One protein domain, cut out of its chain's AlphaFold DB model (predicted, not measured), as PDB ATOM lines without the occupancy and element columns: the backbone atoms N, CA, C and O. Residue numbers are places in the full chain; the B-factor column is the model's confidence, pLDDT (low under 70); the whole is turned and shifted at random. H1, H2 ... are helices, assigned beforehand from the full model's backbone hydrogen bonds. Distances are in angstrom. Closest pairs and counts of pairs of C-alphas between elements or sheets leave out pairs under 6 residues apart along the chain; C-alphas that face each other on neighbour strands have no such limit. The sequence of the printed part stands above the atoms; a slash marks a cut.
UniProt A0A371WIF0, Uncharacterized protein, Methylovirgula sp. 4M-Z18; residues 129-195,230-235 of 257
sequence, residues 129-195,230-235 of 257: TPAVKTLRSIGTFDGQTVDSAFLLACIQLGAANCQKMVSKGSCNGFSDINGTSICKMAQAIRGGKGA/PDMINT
ATOM      1  N   THR A 129      18.515 115.476  59.230       86.50
ATOM      2  CA  THR A 129      18.340 114.634  58.046       86.50
ATOM      3  C   THR A 129      17.674 115.408  56.891       86.50
ATOM      4  O   THR A 129      16.790 116.241  57.128       86.50
ATOM      5  N   PRO A 130      18.054 115.153  55.620       89.81
ATOM      6  CA  PRO A 130      17.515 115.889  54.469       89.81
ATOM      7  C   PRO A 130      15.985 115.849  54.353       89.81
ATOM      8  O   PRO A 130      15.364 116.871  54.049       89.81
ATOM      9  N   ALA A 131      15.368 114.699  54.639       91.12
ATOM     10  CA  ALA A 131      13.918 114.534  54.582       91.12
ATOM     11  C   ALA A 131      13.203 115.417  55.615       91.12
ATOM     12  O   ALA A 131      12.262 116.129  55.265       91.12
ATOM     13  N   VAL A 132      13.683 115.432  56.866       91.56
ATOM     14  CA  VAL A 132      13.119 116.272  57.934       91.56
ATOM     15  C   VAL A 132      13.300 117.751  57.598       91.56
ATOM     16  O   VAL A 132      12.336 118.509  57.682       91.56
ATOM     17  N   LYS A 133      14.488 118.161  57.134       92.44
ATOM     18  CA  LYS A 133      14.754 119.540  56.683       92.44
ATOM     19  C   LYS A 133      13.806 119.983  55.569       92.44
ATOM     20  O   LYS A 133      13.221 121.058  55.665       92.44
ATOM     21  N   THR A 134      13.614 119.138  54.557       93.50
ATOM     22  CA  THR A 134      12.711 119.420  53.431       93.50
ATOM     23  C   THR A 134      11.266 119.563  53.901       93.50
ATOM     24  O   THR A 134      10.592 120.533  53.569       93.50
ATOM     25  N   LEU A 135      10.781 118.621  54.713       94.81
ATOM     26  CA  LEU A 135       9.414 118.666  55.229       94.81
ATOM     27  C   LEU A 135       9.177 119.925  56.075       94.81
ATOM     28  O   LEU A 135       8.168 120.607  55.892       94.81
ATOM     29  N   ARG A 136      10.134 120.298  56.935       92.44
ATOM     30  CA  ARG A 136      10.053 121.523  57.748       92.44
ATOM     31  C   ARG A 136       9.894 122.799  56.918       92.44
ATOM     32  O   ARG A 136       9.305 123.747  57.431       92.44
ATOM     33  N   SER A 137      10.403 122.848  55.684       93.44
ATOM     34  CA  SER A 137      10.380 124.064  54.859       93.44
ATOM     35  C   SER A 137       9.138 124.230  53.982       93.44
ATOM     36  O   SER A 137       8.911 125.327  53.483       93.44
ATOM     37  N   ILE A 138       8.349 123.174  53.751       92.81
ATOM     38  CA  ILE A 138       7.260 123.207  52.751       92.81
ATOM     39  C   ILE A 138       5.863 123.443  53.339       92.81
ATOM     40  O   ILE A 138       4.937 123.746  52.591       92.81
ATOM     41  N   GLY A 139       5.685 123.309  54.658       91.81
ATOM     42  CA  GLY A 139       4.427 123.573  55.375       91.81
ATOM     43  C   GLY A 139       3.306 122.547  55.142       91.81
ATOM     44  O   GLY A 139       2.632 122.156  56.093       91.81
ATOM     45  N   THR A 140       3.132 122.058  53.913       96.12
ATOM     46  CA  THR A 140       2.179 120.999  53.551       96.12
ATOM     47  C   THR A 140       2.814 119.952  52.641       96.12
ATOM     48  O   THR A 140       3.598 120.295  51.759       96.12
ATOM     49  N   PHE A 141       2.431 118.687  52.806       96.81
ATOM     50  CA  PHE A 141       2.847 117.565  51.967       96.81
ATOM     51  C   PHE A 141       1.639 116.677  51.654       96.81
ATOM     52  O   PHE A 141       0.966 116.217  52.575       96.81
ATOM     53  N   ASP A 142       1.356 116.455  50.366       96.06
ATOM     54  CA  ASP A 142       0.219 115.649  49.881       96.06
ATOM     55  C   ASP A 142      -1.113 115.992  50.588       96.06
ATOM     56  O   ASP A 142      -1.820 115.142  51.128       96.06
ATOM     57  N   GLY A 143      -1.399 117.297  50.683       94.12
ATOM     58  CA  GLY A 143      -2.608 117.837  51.315       94.12
ATOM     59  C   GLY A 143      -2.624 117.827  52.848       94.12
ATOM     60  O   GLY A 143      -3.590 118.305  53.437       94.12
ATOM     61  N   GLN A 144      -1.580 117.325  53.517       94.44
ATOM     62  CA  GLN A 144      -1.480 117.340  54.979       94.44
ATOM     63  C   GLN A 144      -0.539 118.428  55.476       94.44
ATOM     64  O   GLN A 144       0.536 118.631  54.919       94.44
ATOM     65  N   THR A 145      -0.904 119.073  56.582       94.81
ATOM     66  CA  THR A 145       0.002 119.962  57.314       94.81
ATOM     67  C   THR A 145       1.223 119.186  57.803       94.81
ATOM     68  O   THR A 145       1.095 118.107  58.392       94.81
ATOM     69  N   VAL A 146       2.407 119.756  57.585       96.62
ATOM     70  CA  VAL A 146       3.657 119.282  58.178       96.62
ATOM     71  C   VAL A 146       3.823 119.937  59.550       96.62
ATOM     72  O   VAL A 146       4.459 120.977  59.700       96.62
ATOM     73  N   ASP A 147       3.200 119.329  60.552       96.62
ATOM     74  CA  ASP A 147       3.327 119.679  61.969       96.62
ATOM     75  C   ASP A 147       4.266 118.699  62.703       96.62
ATOM     76  O   ASP A 147       4.874 117.811  62.094       96.62
ATOM     77  N   SER A 148       4.366 118.828  64.029       96.62
ATOM     78  CA  SER A 148       5.183 117.926  64.843       96.62
ATOM     79  C   SER A 148       4.787 116.456  64.692       96.62
ATOM     80  O   SER A 148       5.665 115.606  64.612       96.62
ATOM     81  N   ALA A 149       3.500 116.114  64.579       96.00
ATOM     82  CA  ALA A 149       3.083 114.729  64.365       96.00
ATOM     83  C   ALA A 149       3.605 114.170  63.037       96.00
ATOM     84  O   ALA A 149       4.030 113.014  62.984       96.00
ATOM     85  N   PHE A 150       3.610 114.981  61.977       96.44
ATOM     86  CA  PHE A 150       4.171 114.581  60.688       96.44
ATOM     87  C   PHE A 150       5.677 114.317  60.789       96.44
ATOM     88  O   PHE A 150       6.167 113.282  60.332       96.44
ATOM     89  N   LEU A 151       6.410 115.233  61.423       95.50
ATOM     90  CA  LEU A 151       7.860 115.118  61.582       95.50
ATOM     91  C   LEU A 151       8.241 113.953  62.508       95.50
ATOM     92  O   LEU A 151       9.168 113.210  62.196       95.50
ATOM     93  N   LEU A 152       7.484 113.707  63.581       94.00
ATOM     94  CA  LEU A 152       7.670 112.531  64.437       94.00
ATOM     95  C   LEU A 152       7.385 111.231  63.701       94.00
ATOM     96  O   LEU A 152       8.148 110.286  63.852       94.00
ATOM     97  N   ALA A 153       6.334 111.165  62.885       93.00
ATOM     98  CA  ALA A 153       6.065 109.981  62.077       93.00
ATOM     99  C   ALA A 153       7.196 109.702  61.072       93.00
ATOM    100  O   ALA A 153       7.592 108.551  60.893       93.00
ATOM    101  N   CYS A 154       7.741 110.757  60.456       92.19
ATOM    102  CA  CYS A 154       8.902 110.687  59.565       92.19
ATOM    103  C   CYS A 154      10.135 110.119  60.288       92.19
ATOM    104  O   CYS A 154      10.796 109.230  59.760       92.19
ATOM    105  N   ILE A 155      10.408 110.581  61.512       90.00
ATOM    106  CA  ILE A 155      11.539 110.109  62.322       90.00
ATOM    107  C   ILE A 155      11.303 108.674  62.824       90.00
ATOM    108  O   ILE A 155      12.179 107.825  62.673       90.00
ATOM    109  N   GLN A 156      10.116 108.372  63.361       86.00
ATOM    110  CA  GLN A 156       9.786 107.062  63.939       86.00
ATOM    111  C   GLN A 156       9.817 105.924  62.914       86.00
ATOM    112  O   GLN A 156      10.228 104.819  63.259       86.00
ATOM    113  N   LEU A 157       9.393 106.167  61.668       84.75
ATOM    114  CA  LEU A 157       9.431 105.156  60.598       84.75
ATOM    115  C   LEU A 157      10.774 105.106  59.844       84.75
ATOM    116  O   LEU A 157      10.928 104.289  58.933       84.75
ATOM    117  N   GLY A 158      11.738 105.949  60.227       83.94
ATOM    118  CA  GLY A 158      13.084 106.000  59.658       83.94
ATOM    119  C   GLY A 158      13.258 107.088  58.594       83.94
ATOM    120  O   GLY A 158      12.414 107.285  57.713       83.94
ATOM    121  N   ALA A 159      14.395 107.785  58.645       82.75
ATOM    122  CA  ALA A 159      14.647 108.977  57.840       82.75
ATOM    123  C   ALA A 159      14.705 108.708  56.323       82.75
ATOM    124  O   ALA A 159      14.256 109.554  55.553       82.75
ATOM    125  N   ALA A 160      15.166 107.548  55.852       84.25
ATOM    126  CA  ALA A 160      15.218 107.223  54.431       84.25
ATOM    127  C   ALA A 160      13.911 106.625  53.950       84.25
ATOM    128  O   ALA A 160      13.573 106.801  52.784       84.25
ATOM    129  N   ASN A 161      13.126 105.979  54.811       87.88
ATOM    130  CA  ASN A 161      11.732 105.685  54.485       87.88
ATOM    131  C   ASN A 161      10.951 106.989  54.291       87.88
ATOM    132  O   ASN A 161      10.200 107.135  53.323       87.88
ATOM    133  N   CYS A 162      11.239 107.988  55.124       90.69
ATOM    134  CA  CYS A 162      10.757 109.343  54.926       90.69
ATOM    135  C   CYS A 162      11.303 110.000  53.656       90.69
ATOM    136  O   CYS A 162      10.523 110.549  52.880       90.69
ATOM    137  N   GLN A 163      12.594 109.858  53.358       91.50
ATOM    138  CA  GLN A 163      13.171 110.358  52.112       91.50
ATOM    139  C   GLN A 163      12.529 109.703  50.883       91.50
ATOM    140  O   GLN A 163      12.232 110.402  49.921       91.50
ATOM    141  N   LYS A 164      12.263 108.389  50.906       92.25
ATOM    142  CA  LYS A 164      11.550 107.679  49.831       92.25
ATOM    143  C   LYS A 164      10.170 108.295  49.606       92.25
ATOM    144  O   LYS A 164       9.832 108.591  48.463       92.25
ATOM    145  N   MET A 165       9.409 108.541  50.674       95.00
ATOM    146  CA  MET A 165       8.105 109.205  50.585       95.00
ATOM    147  C   MET A 165       8.227 110.611  49.987       95.00
ATOM    148  O   MET A 165       7.531 110.927  49.024       95.00
ATOM    149  N   VAL A 166       9.139 111.431  50.520       94.56
ATOM    150  CA  VAL A 166       9.374 112.811  50.067       94.56
ATOM    151  C   VAL A 166       9.757 112.841  48.587       94.56
ATOM    152  O   VAL A 166       9.149 113.581  47.821       94.56
ATOM    153  N   SER A 167      10.684 111.983  48.153       93.75
ATOM    154  CA  SER A 167      11.117 111.887  46.753       93.75
ATOM    155  C   SER A 167      10.005 111.439  45.797       93.75
ATOM    156  O   SER A 167      10.095 111.682  44.597       93.75
ATOM    157  N   LYS A 168       8.961 110.769  46.297       94.75
ATOM    158  CA  LYS A 168       7.769 110.402  45.515       94.75
ATOM    159  C   LYS A 168       6.685 111.481  45.533       94.75
ATOM    160  O   LYS A 168       5.748 111.375  44.749       94.75
ATOM    161  N   GLY A 169       6.787 112.479  46.412       95.00
ATOM    162  CA  GLY A 169       5.830 113.583  46.512       95.00
ATOM    163  C   GLY A 169       4.428 113.182  46.979       95.00
ATOM    164  O   GLY A 169       3.496 113.956  46.804       95.00
ATOM    165  N   SER A 170       4.258 111.983  47.548       95.81
ATOM    166  CA  SER A 170       2.958 111.487  48.011       95.81
ATOM    167  C   SER A 170       3.082 110.674  49.295       95.81
ATOM    168  O   SER A 170       4.048 109.935  49.487       95.81
ATOM    169  N   CYS A 171       2.053 110.742  50.139       94.44
ATOM    170  CA  CYS A 171       1.844 109.921  51.326       94.44
ATOM    171  C   CYS A 171       1.838 108.412  51.047       94.44
ATOM    172  O   CYS A 171       2.047 107.630  51.973       94.44
ATOM    173  N   ASN A 172       1.611 107.995  49.797       92.31
ATOM    174  CA  ASN A 172       1.693 106.595  49.366       92.31
ATOM    175  C   ASN A 172       3.087 106.212  48.837       92.31
ATOM    176  O   ASN A 172       3.312 105.069  48.452       92.31
ATOM    177  N   GLY A 173       4.040 107.150  48.822       90.81
ATOM    178  CA  GLY A 173       5.413 106.927  48.365       90.81
ATOM    179  C   GLY A 173       6.235 105.983  49.246       90.81
ATOM    180  O   GLY A 173       7.298 105.525  48.829       90.81
ATOM    181  N   PHE A 174       5.743 105.684  50.450       91.25
ATOM    182  CA  PHE A 174       6.269 104.671  51.356       91.25
ATOM    183  C   PHE A 174       5.126 104.059  52.178       91.25
ATOM    184  O   PHE A 174       4.180 104.745  52.568       91.25
ATOM    185  N   SER A 175       5.236 102.773  52.487       88.25
ATOM    186  CA  SER A 175       4.484 102.117  53.555       88.25
ATOM    187  C   SER A 175       5.343 101.007  54.139       88.25
ATOM    188  O   SER A 175       6.096 100.360  53.405       88.25
ATOM    189  N   ASP A 176       5.245 100.802  55.449       79.62
ATOM    190  CA  ASP A 176       5.862  99.648  56.091       79.62
ATOM    191  C   ASP A 176       5.156  98.339  55.682       79.62
ATOM    192  O   ASP A 176       4.159  98.333  54.953       79.62
ATOM    193  N   ILE A 177       5.668  97.211  56.175       75.19
ATOM    194  CA  ILE A 177       5.102  95.882  55.901       75.19
ATOM    195  C   ILE A 177       3.646  95.728  56.378       75.19
ATOM    196  O   ILE A 177       2.920  94.877  55.872       75.19
ATOM    197  N   ASN A 178       3.200  96.581  57.303       72.62
ATOM    198  CA  ASN A 178       1.840  96.614  57.831       72.62
ATOM    199  C   ASN A 178       0.944  97.629  57.092       72.62
ATOM    200  O   ASN A 178      -0.189  97.872  57.510       72.62
ATOM    201  N   GLY A 179       1.425  98.258  56.013       81.88
ATOM    202  CA  GLY A 179       0.675  99.258  55.250       81.88
ATOM    203  C   GLY A 179       0.564 100.626  55.936       81.88
ATOM    204  O   GLY A 179      -0.281 101.449  55.547       81.88
ATOM    205  N   THR A 180       1.386 100.885  56.955       84.88
ATOM    206  CA  THR A 180       1.464 102.173  57.648       84.88
ATOM    207  C   THR A 180       2.406 103.099  56.891       84.88
ATOM    208  O   THR A 180       3.606 102.843  56.791       84.88
ATOM    209  N   SER A 181       1.873 104.206  56.373       91.88
ATOM    210  CA  SER A 181       2.688 105.308  55.861       91.88
ATOM    211  C   SER A 181       2.954 106.346  56.951       91.88
ATOM    212  O   SER A 181       2.270 106.392  57.977       91.88
ATOM    213  N   ILE A 182       3.913 107.236  56.698       92.81
ATOM    214  CA  ILE A 182       4.226 108.366  57.587       92.81
ATOM    215  C   ILE A 182       2.996 109.242  57.799       92.81
ATOM    216  O   ILE A 182       2.680 109.595  58.929       92.81
ATOM    217  N   CYS A 183       2.238 109.516  56.742       94.88
ATOM    218  CA  CYS A 183       1.020 110.302  56.851       94.88
ATOM    219  C   CYS A 183      -0.064 109.616  57.699       94.88
ATOM    220  O   CYS A 183      -0.712 110.274  58.512       94.88
ATOM    221  N   LYS A 184      -0.245 108.291  57.566       92.62
ATOM    222  CA  LYS A 184      -1.182 107.540  58.424       92.62
ATOM    223  C   LYS A 184      -0.742 107.574  59.886       92.62
ATOM    224  O   LYS A 184      -1.565 107.787  60.773       92.62
ATOM    225  N   MET A 185       0.556 107.413  60.142       92.12
ATOM    226  CA  MET A 185       1.098 107.509  61.494       92.12
ATOM    227  C   MET A 185       0.956 108.924  62.069       92.12
ATOM    228  O   MET A 185       0.572 109.058  63.225       92.12
ATOM    229  N   ALA A 186       1.175 109.974  61.274       94.94
ATOM    230  CA  ALA A 186       0.973 111.359  61.693       94.94
ATOM    231  C   ALA A 186      -0.478 111.615  62.127       94.94
ATOM    232  O   ALA A 186      -0.727 112.218  63.168       94.94
ATOM    233  N   GLN A 187      -1.454 111.104  61.372       93.38
ATOM    234  CA  GLN A 187      -2.867 111.180  61.752       93.38
ATOM    235  C   GLN A 187      -3.159 110.439  63.062       93.38
ATOM    236  O   GLN A 187      -3.869 110.970  63.914       93.38
ATOM    237  N   ALA A 188      -2.574 109.256  63.253       89.50
ATOM    238  CA  ALA A 188      -2.746 108.489  64.482       89.50
ATOM    239  C   ALA A 188      -2.114 109.189  65.704       89.50
ATOM    240  O   ALA A 188      -2.726 109.249  66.772       89.50
ATOM    241  N   ILE A 189      -0.952 109.834  65.537       92.81
ATOM    242  CA  ILE A 189      -0.348 110.689  66.575       92.81
ATOM    243  C   ILE A 189      -1.288 111.849  66.931       92.81
ATOM    244  O   ILE A 189      -1.477 112.127  68.111       92.81
ATOM    245  N   ARG A 190      -1.943 112.481  65.948       92.94
ATOM    246  CA  ARG A 190      -2.938 113.550  66.181       92.94
ATOM    247  C   ARG A 190      -4.213 113.073  66.896       92.94
ATOM    248  O   ARG A 190      -5.067 113.898  67.200       92.94
ATOM    249  N   GLY A 191      -4.364 111.774  67.158       82.56
ATOM    250  CA  GLY A 191      -5.571 111.198  67.751       82.56
ATOM    251  C   GLY A 191      -6.669 110.886  66.732       82.56
ATOM    252  O   GLY A 191      -7.793 110.567  67.117       82.56
ATOM    253  N   GLY A 192      -6.367 110.947  65.430       65.12
ATOM    254  CA  GLY A 192      -7.236 110.374  64.410       65.12
ATOM    255  C   GLY A 192      -7.264 108.856  64.568       65.12
ATOM    256  O   GLY A 192      -6.212 108.228  64.676       65.12
ATOM    257  N   LYS A 193      -8.457 108.246  64.593       46.28
ATOM    258  CA  LYS A 193      -8.585 106.780  64.546       46.28
ATOM    259  C   LYS A 193      -7.763 106.272  63.357       46.28
ATOM    260  O   LYS A 193      -7.917 106.810  62.263       46.28
ATOM    261  N   GLY A 194      -6.874 105.301  63.589       40.09
ATOM    262  CA  GLY A 194      -5.946 104.781  62.583       40.09
ATOM    263  C   GLY A 194      -6.621 104.621  61.222       40.09
ATOM    264  O   GLY A 194      -7.641 103.945  61.106       40.09
ATOM    265  N   ALA A 195      -6.093 105.315  60.214       33.53
ATOM    266  CA  ALA A 195      -6.697 105.397  58.896       33.53
ATOM    267  C   ALA A 195      -6.785 104.009  58.232       33.53
ATOM    268  O   ALA A 195      -5.805 103.498  57.679       33.53
ATOM    269  N   PRO A 230      14.916  97.142  62.245       36.97
ATOM    270  CA  PRO A 230      16.184  97.848  62.441       36.97
ATOM    271  C   PRO A 230      16.130  99.325  61.988       36.97
ATOM    272  O   PRO A 230      16.868 100.163  62.503       36.97
ATOM    273  N   ASP A 231      15.195  99.658  61.091       39.12
ATOM    274  CA  ASP A 231      14.962 100.994  60.536       39.12
ATOM    275  C   ASP A 231      14.226 101.969  61.474       39.12
ATOM    276  O   ASP A 231      14.156 103.161  61.169       39.12
ATOM    277  N   MET A 232      13.700 101.523  62.623       48.47
ATOM    278  CA  MET A 232      13.163 102.445  63.632       48.47
ATOM    279  C   MET A 232      14.320 103.206  64.297       48.47
ATOM    280  O   MET A 232      15.031 102.689  65.159       48.47
ATOM    281  N   ILE A 233      14.530 104.438  63.825       50.25
ATOM    282  CA  ILE A 233      15.581 105.419  64.155       50.25
ATOM    283  C   ILE A 233      17.047 104.943  63.938       50.25
ATOM    284  O   ILE A 233      17.959 105.765  63.862       50.25
ATOM    285  N   ASN A 234      17.328 103.649  63.757       43.12
ATOM    286  CA  ASN A 234      18.669 103.126  64.040       43.12
ATOM    287  C   ASN A 234      19.682 102.993  62.911       43.12
ATOM    288  O   ASN A 234      20.874 103.087  63.199       43.12
ATOM    289  N   THR A 235      19.285 102.773  61.662       41.19
ATOM    290  CA  THR A 235      20.307 102.448  60.650       41.19
ATOM    291  C   THR A 235      20.995 103.695  60.076       41.19
ATOM    292  O   THR A 235      22.152 103.637  59.680       41.19
TER     293      THR A 235
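Overview. This is residues 129 to 195 and 230 to 235 of the 257 residues of an uncharacterized protein of Methylovirgula sp. 4M-Z18 (UniProt A0A371WIF0). Two short helices, H1 and H2, lie side by side as a helical hairpin, with H3 packed on H1 at a steep angle near Ala 131 and H4 crossing H2. A long loop, residues 169 to 181, leads from H3 to H4. The printed part has 73 residues with four named helices, in the order H1, H2, H3, H4, and no named strand; the class is all helix, though named helices hold 36 residues, under half. The whole is compact, with a radius of gyration of the C-alphas of 10.9 A, and rounded, spanning 29 by 27 by 19 A.

Arrangement. H3, residues 159 to 168, touches H1, residues 130 to 138, at a steep tilt of 52 degrees, the same way; their closest C-alphas, of Ala 131 and Gln 163, are 4.9 A apart. H1 and H2, residues 148 to 156, touch and form a helical hairpin at a shallow tilt of 14 degrees, opposite ways, with the closest C-alphas, of Val 132 and Leu 151, 6.5 A apart. H2 and H3 only just touch, and only at the corner by their tight link, with 3 pairs of C-alphas within 8 A; the closest are those of Cys 154 and Cys 162, at 5.2 A. H2 touches H4, residues 182 to 189, at a steep tilt of 61 degrees; the closest C-alphas, of Phe 150 and Ala 186, are 4.6 A apart. H1 and H4 are apart. In H1, H2, H3 and H4 every O i to N i+4 pair is within hydrogen-bond range.

Along the chain. H3 measures 14.2 A, H1 12.7 A, H2 11.8 A and H4 10.3 A from first to last C-alpha. C-alpha 130 is at (17.515, 115.889, 54.469) and C-alpha 189 at (-0.348, 110.689, 66.575).

Size, cuts and confidence. The C-alphas of Gly 143 and Pro 230, 29.6 A apart, are the two farthest apart. Residues 196 to 229 are not printed, and C-alphas 195 and 230 are 24.4 A apart across this cut. The link from H3 to H4 is long. Residues 192 to 195 and 230 to 235 have pLDDT under 70.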